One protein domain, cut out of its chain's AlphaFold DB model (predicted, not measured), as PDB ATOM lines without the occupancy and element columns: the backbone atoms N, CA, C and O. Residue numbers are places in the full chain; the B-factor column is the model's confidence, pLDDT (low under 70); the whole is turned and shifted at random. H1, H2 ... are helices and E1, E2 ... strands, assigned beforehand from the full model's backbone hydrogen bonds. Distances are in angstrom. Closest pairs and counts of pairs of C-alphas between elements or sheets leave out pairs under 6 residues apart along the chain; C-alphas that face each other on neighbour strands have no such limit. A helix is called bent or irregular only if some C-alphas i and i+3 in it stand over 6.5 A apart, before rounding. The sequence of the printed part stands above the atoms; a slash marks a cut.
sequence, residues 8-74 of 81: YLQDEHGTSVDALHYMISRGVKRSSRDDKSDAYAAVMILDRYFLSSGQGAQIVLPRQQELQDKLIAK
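This is residues 8 to 74 of the 81 residues of an uncharacterized protein of Hordeum vulgare subsp. vulgare (UniProt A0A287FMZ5). Two helices, H2 and the shorter H1, cross nearly at right angles in one part of an elongated model; beyond them the chain runs through a short strand, E1, to a small helix, H3, at the far end. Residues 8 to 9 pair antiparallel with residues 58 to 59 of E1. The printed 67 residues, mostly helix by class, hold H1, H2, E1 and H3 in that order, only just loose, close to extended, with radius of gyration of the C-alphas 16.0 A and spans of 48 by 23 by 19 A.

H2, residues 34 to 51, touches H1, residues 15 to 25, with its residues 37 to 45 alone, about perpendicular at 78 degrees; their closest C-alphas, of Ala 41 and Ala 19, are 5.0 A apart. E1, residues 58 to 60, pairs with no named strand and is apart from H1 and H2. H3, residues 65 to 73, is apart from H1, H2 and E1. Every O i to N i+4 pair is within hydrogen-bond range in H1 and H3, and 12 of 14 in H2.

H2 spans 26.1 A and is irregular, with C-alphas 35 and 38 7.8 A apart. H1 spans 15.0 A from C-alpha 15 at (-33.924, 5.687, -45.521), E1 6.4 A, and H3 12.2 A to C-alpha 73 at (-9.874, -3.007, -24.877).

The C-alphas farthest apart, of Lys 29 and Glu 66, are 48.1 A apart. The printed part has no cut and no long link. Residues 73 to 74 have pLDDT under 70.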
ATOM      1  N   TYR A   8     -23.422   1.381 -32.890       87.44
ATOM      2  CA  TYR A   8     -23.141   2.545 -33.710       87.44
ATOM      3  C   TYR A   8     -24.462   3.202 -34.100       87.44
ATOM      4  O   TYR A   8     -25.426   2.513 -34.427       87.44
ATOM      5  N   LEU A   9     -24.503   4.528 -34.043       89.31
ATOM      6  CA  LEU A   9     -25.594   5.330 -34.571       89.31
ATOM      7  C   LEU A   9     -25.216   5.812 -35.957       89.31
ATOM      8  O   LEU A   9     -24.124   6.339 -36.163       89.31
ATOM      9  N   GLN A  10     -26.143   5.654 -36.885       88.19
ATOM     10  CA  GLN A  10     -26.037   6.183 -38.228       88.19
ATOM     11  C   GLN A  10     -27.321   6.934 -38.546       88.19
ATOM     12  O   GLN A  10     -28.396   6.541 -38.098       88.19
ATOM     13  N   ASP A  11     -27.184   8.037 -39.276       87.38
ATOM     14  CA  ASP A  11     -28.317   8.869 -39.657       87.38
ATOM     15  C   ASP A  11     -29.278   8.106 -40.580       87.38
ATOM     16  O   ASP A  11     -28.872   7.532 -41.599       87.38
ATOM     17  N   GLU A  12     -30.557   8.127 -40.208       86.00
ATOM     18  CA  GLU A  12     -31.648   7.477 -40.925       86.00
ATOM     19  C   GLU A  12     -32.287   8.379 -41.989       86.00
ATOM     20  O   GLU A  12     -33.211   7.954 -42.684       86.00
ATOM     21  N   HIS A  13     -31.820   9.618 -42.160       87.00
ATOM     22  CA  HIS A  13     -32.412  10.528 -43.131       87.00
ATOM     23  C   HIS A  13     -32.455   9.919 -44.549       87.00
ATOM     24  O   HIS A  13     -31.464   9.389 -45.067       87.00
ATOM     25  N   GLY A  14     -33.645   9.973 -45.162       84.50
ATOM     26  CA  GLY A  14     -33.932   9.433 -46.497       84.50
ATOM     27  C   GLY A  14     -34.165   7.916 -46.569       84.50
ATOM     28  O   GLY A  14     -34.648   7.429 -47.590       84.50
ATOM     29  N   THR A  15     -33.911   7.163 -45.493       88.62
ATOM     30  CA  THR A  15     -33.924   5.687 -45.521       88.62
ATOM     31  C   THR A  15     -35.276   5.076 -45.872       88.62
ATOM     32  O   THR A  15     -35.303   4.068 -46.570       88.62
ATOM     33  N   SER A  16     -36.400   5.680 -45.478       89.75
ATOM     34  CA  SER A  16     -37.737   5.186 -45.849       89.75
ATOM     35  C   SER A  16     -38.012   5.293 -47.354       89.75
ATOM     36  O   SER A  16     -38.684   4.438 -47.930       89.75
ATOM     37  N   VAL A  17     -37.478   6.331 -48.006       93.06
ATOM     38  CA  VAL A  17     -37.598   6.522 -49.459       93.06
ATOM     39  C   VAL A  17     -36.692   5.527 -50.180       93.06
ATOM     40  O   VAL A  17     -37.163   4.806 -51.062       93.06
ATOM     41  N   ASP A  18     -35.437   5.406 -49.740       93.50
ATOM     42  CA  ASP A  18     -34.485   4.416 -50.257       93.50
ATOM     43  C   ASP A  18     -35.042   2.987 -50.117       93.50
ATOM     44  O   ASP A  18     -35.029   2.204 -51.069       93.50
ATOM     45  N   ALA A  19     -35.638   2.673 -48.964       95.25
ATOM     46  CA  ALA A  19     -36.279   1.395 -48.680       95.25
ATOM     47  C   ALA A  19     -37.446   1.122 -49.628       95.25
ATOM     48  O   ALA A  19     -37.567   0.014 -50.149       95.25
ATOM     49  N   LEU A  20     -38.294   2.120 -49.894       95.12
ATOM     50  CA  LEU A  20     -39.389   1.987 -50.849       95.12
ATOM     51  C   LEU A  20     -38.874   1.707 -52.264       95.12
ATOM     52  O   LEU A  20     -39.366   0.781 -52.918       95.12
ATOM     53  N   HIS A  21     -37.877   2.461 -52.729       95.75
ATOM     54  CA  HIS A  21     -37.259   2.243 -54.038       95.75
ATOM     55  C   HIS A  21     -36.627   0.854 -54.140       95.75
ATOM     56  O   HIS A  21     -36.841   0.150 -55.130       95.75
ATOM     57  N   TYR A  22     -35.923   0.421 -53.098       94.75
ATOM     58  CA  TYR A  22     -35.319  -0.902 -53.033       94.75
ATOM     59  C   TYR A  22     -36.371  -2.022 -52.987       94.75
ATOM     60  O   TYR A  22     -36.266  -3.021 -53.694       94.75
ATOM     61  N   MET A  23     -37.462  -1.854 -52.236       96.06
ATOM     62  CA  MET A  23     -38.580  -2.802 -52.238       96.06
ATOM     63  C   MET A  23     -39.229  -2.922 -53.623       96.06
ATOM     64  O   MET A  23     -39.570  -4.026 -54.051       96.06
ATOM     65  N   ILE A  24     -39.390  -1.807 -54.344       96.25
ATOM     66  CA  ILE A  24     -39.905  -1.810 -55.719       96.25
ATOM     67  C   ILE A  24     -38.950  -2.570 -56.645       96.25
ATOM     68  O   ILE A  24     -39.405  -3.454 -57.371       96.25
ATOM     69  N   SER A  25     -37.649  -2.271 -56.595       96.00
ATOM     70  CA  SER A  25     -36.652  -2.903 -57.469       96.00
ATOM     71  C   SER A  25     -36.518  -4.409 -57.221       96.00
ATOM     72  O   SER A  25     -36.288  -5.174 -58.154       96.00
ATOM     73  N   ARG A  26     -36.748  -4.864 -55.982       94.06
ATOM     74  CA  ARG A  26     -36.774  -6.286 -55.598       94.06
ATOM     75  C   ARG A  26     -38.116  -6.975 -55.855       94.06
ATOM     76  O   ARG A  26     -38.272  -8.143 -55.505       94.06
ATOM     77  N   GLY A  27     -39.091  -6.280 -56.446       95.75
ATOM     78  CA  GLY A  27     -40.393  -6.852 -56.792       95.75
ATOM     79  C   GLY A  27     -41.311  -7.103 -55.592       95.75
ATOM     80  O   GLY A  27     -42.246  -7.901 -55.685       95.75
ATOM     81  N   VAL A  28     -41.085  -6.434 -54.455       94.25
ATOM     82  CA  VAL A  28     -41.968  -6.546 -53.288       94.25
ATOM     83  C   VAL A  28     -43.339  -5.986 -53.656       94.25
ATOM     84  O   VAL A  28     -43.474  -4.830 -54.077       94.25
ATOM     85  N   LYS A  29     -44.374  -6.816 -53.499       94.81
ATOM     86  CA  LYS A  29     -45.767  -6.442 -53.772       94.81
ATOM     87  C   LYS A  29     -46.188  -5.283 -52.882       94.81
ATOM     88  O   LYS A  29     -45.841  -5.261 -51.706       94.81
ATOM     89  N   ARG A  30     -47.000  -4.372 -53.423       92.81
ATOM     90  CA  ARG A  30     -47.482  -3.182 -52.706       92.81
ATOM     91  C   ARG A  30     -48.110  -3.522 -51.350       92.81
ATOM     92  O   ARG A  30     -47.741  -2.903 -50.368       92.81
ATOM     93  N   SER A  31     -48.960  -4.549 -51.295       92.94
ATOM     94  CA  SER A  31     -49.624  -4.996 -50.060       92.94
ATOM     95  C   SER A  31     -48.674  -5.510 -48.978       92.94
ATOM     96  O   SER A  31     -49.075  -5.613 -47.833       92.94
ATOM     97  N   SER A  32     -47.436  -5.867 -49.326       91.50
ATOM     98  CA  SER A  32     -46.423  -6.343 -48.378       91.50
ATOM     99  C   SER A  32     -45.390  -5.274 -48.024       91.50
ATOM    100  O   SER A  32     -44.462  -5.581 -47.282       91.50
ATOM    101  N   ARG A  33     -45.478  -4.066 -48.602       92.44
ATOM    102  CA  ARG A  33     -44.520  -2.979 -48.332       92.44
ATOM    103  C   ARG A  33     -44.802  -2.323 -46.994       92.44
ATOM    104  O   ARG A  33     -43.855  -2.084 -46.259       92.44
ATOM    105  N   ASP A  34     -46.072  -2.111 -46.669       90.12
ATOM    106  CA  ASP A  34     -46.478  -1.469 -45.417       90.12
ATOM    107  C   ASP A  34     -45.973  -2.281 -44.211       90.12
ATOM    108  O   ASP A  34     -45.293  -1.741 -43.345       90.12
ATOM    109  N   ASP A  35     -46.143  -3.606 -44.246       92.56
ATOM    110  CA  ASP A  35     -45.669  -4.519 -43.193       92.56
ATOM    111  C   ASP A  35     -44.136  -4.638 -43.098       92.56
ATOM    112  O   ASP A  35     -43.607  -5.110 -42.092       92.56
ATOM    113  N   LYS A  36     -43.400  -4.291 -44.163       92.25
ATOM    114  CA  LYS A  36     -41.944  -4.516 -44.264       92.25
ATOM    115  C   LYS A  36     -41.123  -3.232 -44.304       92.25
ATOM    116  O   LYS A  36     -39.896  -3.322 -44.329       92.25
ATOM    117  N   SER A  37     -41.769  -2.071 -44.304       91.94
ATOM    118  CA  SER A  37     -41.124  -0.773 -44.499       91.94
ATOM    119  C   SER A  37     -39.988  -0.544 -43.501       91.94
ATOM    120  O   SER A  37     -38.856  -0.311 -43.918       91.94
ATOM    121  N   ASP A  38     -40.250  -0.719 -42.204       93.88
ATOM    122  CA  ASP A  38     -39.262  -0.475 -41.142       93.88
ATOM    123  C   ASP A  38     -38.062  -1.423 -41.234       93.88
ATOM    124  O   ASP A  38     -36.909  -1.016 -41.084       93.88
ATOM    125  N   ALA A  39     -38.317  -2.698 -41.545       94.56
ATOM    126  CA  ALA A  39     -37.254  -3.681 -41.726       94.56
ATOM    127  C   ALA A  39     -36.357  -3.313 -42.916       94.56
ATOM    128  O   ALA A  39     -35.138  -3.426 -42.835       94.56
ATOM    129  N   TYR A  40     -36.949  -2.843 -44.015       94.75
ATOM    130  CA  TYR A  40     -36.191  -2.412 -45.185       94.75
ATOM    131  C   TYR A  40     -35.461  -1.085 -44.960       94.75
ATOM    132  O   TYR A  40     -34.340  -0.946 -45.442       94.75
ATOM    133  N   ALA A  41     -36.019  -0.153 -44.185       94.25
ATOM    134  CA  ALA A  41     -35.303   1.047 -43.754       94.25
ATOM    135  C   ALA A  41     -34.053   0.680 -42.936       94.25
ATOM    136  O   ALA A  41     -32.964   1.177 -43.221       94.25
ATOM    137  N   ALA A  42     -34.163  -0.284 -42.013       94.00
ATOM    138  CA  ALA A  42     -33.013  -0.806 -41.272       94.00
ATOM    139  C   ALA A  42     -31.963  -1.468 -42.186       94.00
ATOM    140  O   ALA A  42     -30.763  -1.299 -41.967       94.00
ATOM    141  N   VAL A  43     -32.388  -2.177 -43.241       93.88
ATOM    142  CA  VAL A  43     -31.466  -2.722 -44.255       93.88
ATOM    143  C   VAL A  43     -30.732  -1.602 -44.991       93.88
ATOM    144  O   VAL A  43     -29.531  -1.725 -45.197       93.88
ATOM    145  N   MET A  44     -31.404  -0.502 -45.348       94.62
ATOM    146  CA  MET A  44     -30.749   0.637 -46.007       94.62
ATOM    147  C   MET A  44     -29.707   1.309 -45.105       94.62
ATOM    148  O   MET A  44     -28.652   1.710 -45.590       94.62
ATOM    149  N   ILE A  45     -29.956   1.383 -43.792       92.81
ATOM    150  CA  ILE A  45     -28.957   1.859 -42.822       92.81
ATOM    151  C   ILE A  45     -27.736   0.932 -42.819       92.81
ATOM    152  O   ILE A  45     -26.604   1.404 -42.916       92.81
ATOM    153  N   LEU A  46     -27.956  -0.384 -42.749       92.81
ATOM    154  CA  LEU A  46     -26.874  -1.369 -42.720       92.81
ATOM    155  C   LEU A  46     -26.059  -1.381 -44.021       92.81
ATOM    156  O   LEU A  46     -24.833  -1.445 -43.985       92.81
ATOM    157  N   ASP A  47     -26.729  -1.283 -45.165       91.62
ATOM    158  CA  ASP A  47     -26.084  -1.206 -46.474       91.62
ATOM    159  C   ASP A  47     -25.200   0.045 -46.567       91.62
ATOM    160  O   ASP A  47     -24.011  -0.040 -46.882       91.62
ATOM    161  N   ARG A  48     -25.730   1.205 -46.152       90.62
ATOM    162  CA  ARG A  48     -24.973   2.462 -46.076       90.62
ATOM    163  C   ARG A  48     -23.772   2.351 -45.136       90.62
ATOM    164  O   ARG A  48     -22.707   2.878 -45.462       90.62
ATOM    165  N   TYR A  49     -23.909   1.682 -43.990       91.56
ATOM    166  CA  TYR A  49     -22.794   1.418 -43.075       91.56
ATOM    167  C   TYR A  49     -21.651   0.697 -43.793       91.56
ATOM    168  O   TYR A  49     -20.524   1.188 -43.802       91.56
ATOM    169  N   PHE A  50     -21.933  -0.435 -44.440       90.44
ATOM    170  CA  PHE A  50     -20.894  -1.238 -45.082       90.44
ATOM    171  C   PHE A  50     -20.304  -0.566 -46.324       90.44
ATOM    172  O   PHE A  50     -19.081  -0.520 -46.458       90.44
ATOM    173  N   LEU A  51     -21.135   0.028 -47.187       90.31
ATOM    174  CA  LEU A  51     -20.678   0.736 -48.392       90.31
ATOM    175  C   LEU A  51     -19.741   1.905 -48.069       90.31
ATOM    176  O   LEU A  51     -18.807   2.184 -48.816       90.31
ATOM    177  N   SER A  52     -19.975   2.574 -46.943       89.69
ATOM    178  CA  SER A  52     -19.153   3.695 -46.482       89.69
ATOM    179  C   SER A  52     -18.009   3.278 -45.555       89.69
ATOM    180  O   SER A  52     -17.326   4.138 -45.006       89.69
ATOM    181  N   SER A  53     -17.789   1.974 -45.340       89.00
ATOM    182  CA  SER A  53     -16.831   1.467 -44.343       89.00
ATOM    183  C   SER A  53     -17.031   2.079 -42.943       89.00
ATOM    184  O   SER A  53     -16.074   2.336 -42.213       89.00
ATOM    185  N   GLY A  54     -18.288   2.339 -42.574       87.94
ATOM    186  CA  GLY A  54     -18.688   2.949 -41.308       87.94
ATOM    187  C   GLY A  54     -18.488   4.465 -41.238       87.94
ATOM    188  O   GLY A  54     -18.601   5.041 -40.154       87.94
ATOM    189  N   GLN A  55     -18.185   5.140 -42.352       88.88
ATOM    190  CA  GLN A  55     -18.026   6.591 -42.360       88.88
ATOM    191  C   GLN A  55     -19.334   7.282 -41.946       88.88
ATOM    192  O   GLN A  55     -20.415   6.998 -42.456       88.88
ATOM    193  N   GLY A  56     -19.225   8.214 -40.997       85.88
ATOM    194  CA  GLY A  56     -20.373   8.931 -40.434       85.88
ATOM    195  C   GLY A  56     -21.119   8.177 -39.328       85.88
ATOM    196  O   GLY A  56     -21.948   8.788 -38.656       85.88
ATOM    197  N   ALA A  57     -20.804   6.900 -39.080       91.19
ATOM    198  CA  ALA A  57     -21.339   6.171 -37.938       91.19
ATOM    199  C   ALA A  57     -20.626   6.582 -36.636       91.19
ATOM    200  O   ALA A  57     -19.406   6.748 -36.595       91.19
ATOM    201  N   GLN A  58     -21.387   6.733 -35.553       89.50
ATOM    202  CA  GLN A  58     -20.886   7.186 -34.254       89.50
ATOM    203  C   GLN A  58     -21.025   6.084 -33.211       89.50
ATOM    204  O   GLN A  58     -22.115   5.552 -33.014       89.50
ATOM    205  N   ILE A  59     -19.940   5.746 -32.512       86.50
ATOM    206  CA  ILE A  59     -20.006   4.763 -31.428       86.50
ATOM    207  C   ILE A  59     -20.761   5.335 -30.224       86.50
ATOM    208  O   ILE A  59     -20.477   6.436 -29.753       86.50
ATOM    209  N   VAL A  60     -21.702   4.562 -29.691       85.62
ATOM    210  CA  VAL A  60     -22.398   4.884 -28.446       85.62
ATOM    211  C   VAL A  60     -21.663   4.229 -27.291       85.62
ATOM    212  O   VAL A  60     -21.574   3.002 -27.204       85.62
ATOM    213  N   LEU A  61     -21.162   5.057 -26.376       81.62
ATOM    214  CA  LEU A  61     -20.497   4.587 -25.170       81.62
ATOM    215  C   LEU A  61     -21.472   4.567 -23.980       81.62
ATOM    216  O   LEU A  61     -22.185   5.546 -23.738       81.62
ATOM    217  N   PRO A  62     -21.523   3.467 -23.207       80.88
ATOM    218  CA  PRO A  62     -22.308   3.412 -21.980       80.88
ATOM    219  C   PRO A  62     -21.740   4.390 -20.943       80.88
ATOM    220  O   PRO A  62     -20.532   4.557 -20.848       80.88
ATOM    221  N   ARG A  63     -22.586   5.000 -20.103       81.69
ATOM    222  CA  ARG A  63     -22.132   5.967 -19.073       81.69
ATOM    223  C   ARG A  63     -21.180   5.372 -18.021       81.69
ATOM    224  O   ARG A  63     -20.484   6.115 -17.347       81.69
ATOM    225  N   GLN A  64     -21.185   4.053 -17.845       83.69
ATOM    226  CA  GLN A  64     -20.372   3.350 -16.850       83.69
ATOM    227  C   GLN A  64     -18.955   3.111 -17.389       83.69
ATOM    228  O   GLN A  64     -18.800   2.394 -18.379       83.69
ATOM    229  N   GLN A  65     -17.938   3.650 -16.710       79.38
ATOM    230  CA  GLN A  65     -16.539   3.609 -17.155       79.38
ATOM    231  C   GLN A  65     -16.025   2.183 -17.398       79.38
ATOM    232  O   GLN A  65     -15.516   1.890 -18.473       79.38
ATOM    233  N   GLU A  66     -16.284   1.252 -16.475       80.31
ATOM    234  CA  GLU A  66     -15.854  -0.148 -16.616       80.31
ATOM    235  C   GLU A  66     -16.372  -0.826 -17.896       80.31
ATOM    236  O   GLU A  66     -15.743  -1.741 -18.429       80.31
ATOM    237  N   LEU A  67     -17.550  -0.419 -18.386       77.94
ATOM    238  CA  LEU A  67     -18.105  -0.944 -19.632       77.94
ATOM    239  C   LEU A  67     -17.461  -0.287 -20.853       77.94
ATOM    240  O   LEU A  67     -17.260  -0.972 -21.853       77.94
ATOM    241  N   GLN A  68     -17.111   0.999 -20.776       78.12
ATOM    242  CA  GLN A  68     -16.355   1.677 -21.831       78.12
ATOM    243  C   GLN A  68     -14.977   1.040 -21.998       78.12
ATOM    244  O   GLN A  68     -14.608   0.676 -23.112       78.12
ATOM    245  N   ASP A  69     -14.269   0.804 -20.895       78.31
ATOM    246  CA  ASP A  69     -12.925   0.227 -20.914       78.31
ATOM    247  C   ASP A  69     -12.941  -1.181 -21.532       78.31
ATOM    248  O   ASP A  69     -12.116  -1.509 -22.384       78.31
ATOM    249  N   LYS A  70     -13.957  -1.996 -21.203       75.94
ATOM    250  CA  LYS A  70     -14.180  -3.314 -21.827       75.94
ATOM    251  C   LYS A  70     -14.504  -3.223 -23.321       75.94
ATOM    252  O   LYS A  70     -14.135  -4.126 -24.072       75.94
ATOM    253  N   LEU A  71     -15.210  -2.175 -23.751       72.81
ATOM    254  CA  LEU A  71     -15.536  -1.948 -25.160       72.81
ATOM    255  C   LEU A  71     -14.336  -1.431 -25.952       72.81
ATOM    256  O   LEU A  71     -14.247  -1.757 -27.129       72.81
ATOM    257  N   ILE A  72     -13.424  -0.672 -25.345       71.00
ATOM    258  CA  ILE A  72     -12.208  -0.157 -25.994       71.00
ATOM    259  C   ILE A  72     -11.131  -1.246 -26.063       71.00
ATOM    260  O   ILE A  72     -10.507  -1.423 -27.106       71.00
ATOM    261  N   ALA A  73     -10.947  -2.018 -24.988       68.75
ATOM    262  CA  ALA A  73      -9.874  -3.007 -24.877       68.75
ATOM    263  C   ALA A  73     -10.059  -4.253 -25.762       68.75
ATOM    264  O   ALA A  73      -9.089  -4.954 -26.049       68.75
ATOM    265  N   LYS A  74     -11.287  -4.574 -26.191       65.06
ATOM    266  CA  LYS A  74     -11.525  -5.744 -27.050       65.06
ATOM    267  C   LYS A  74     -11.116  -5.469 -28.507       65.06
ATOM    268  O   LYS A  74     -11.490  -4.435 -29.054       65.06
TER     269      LYS A  74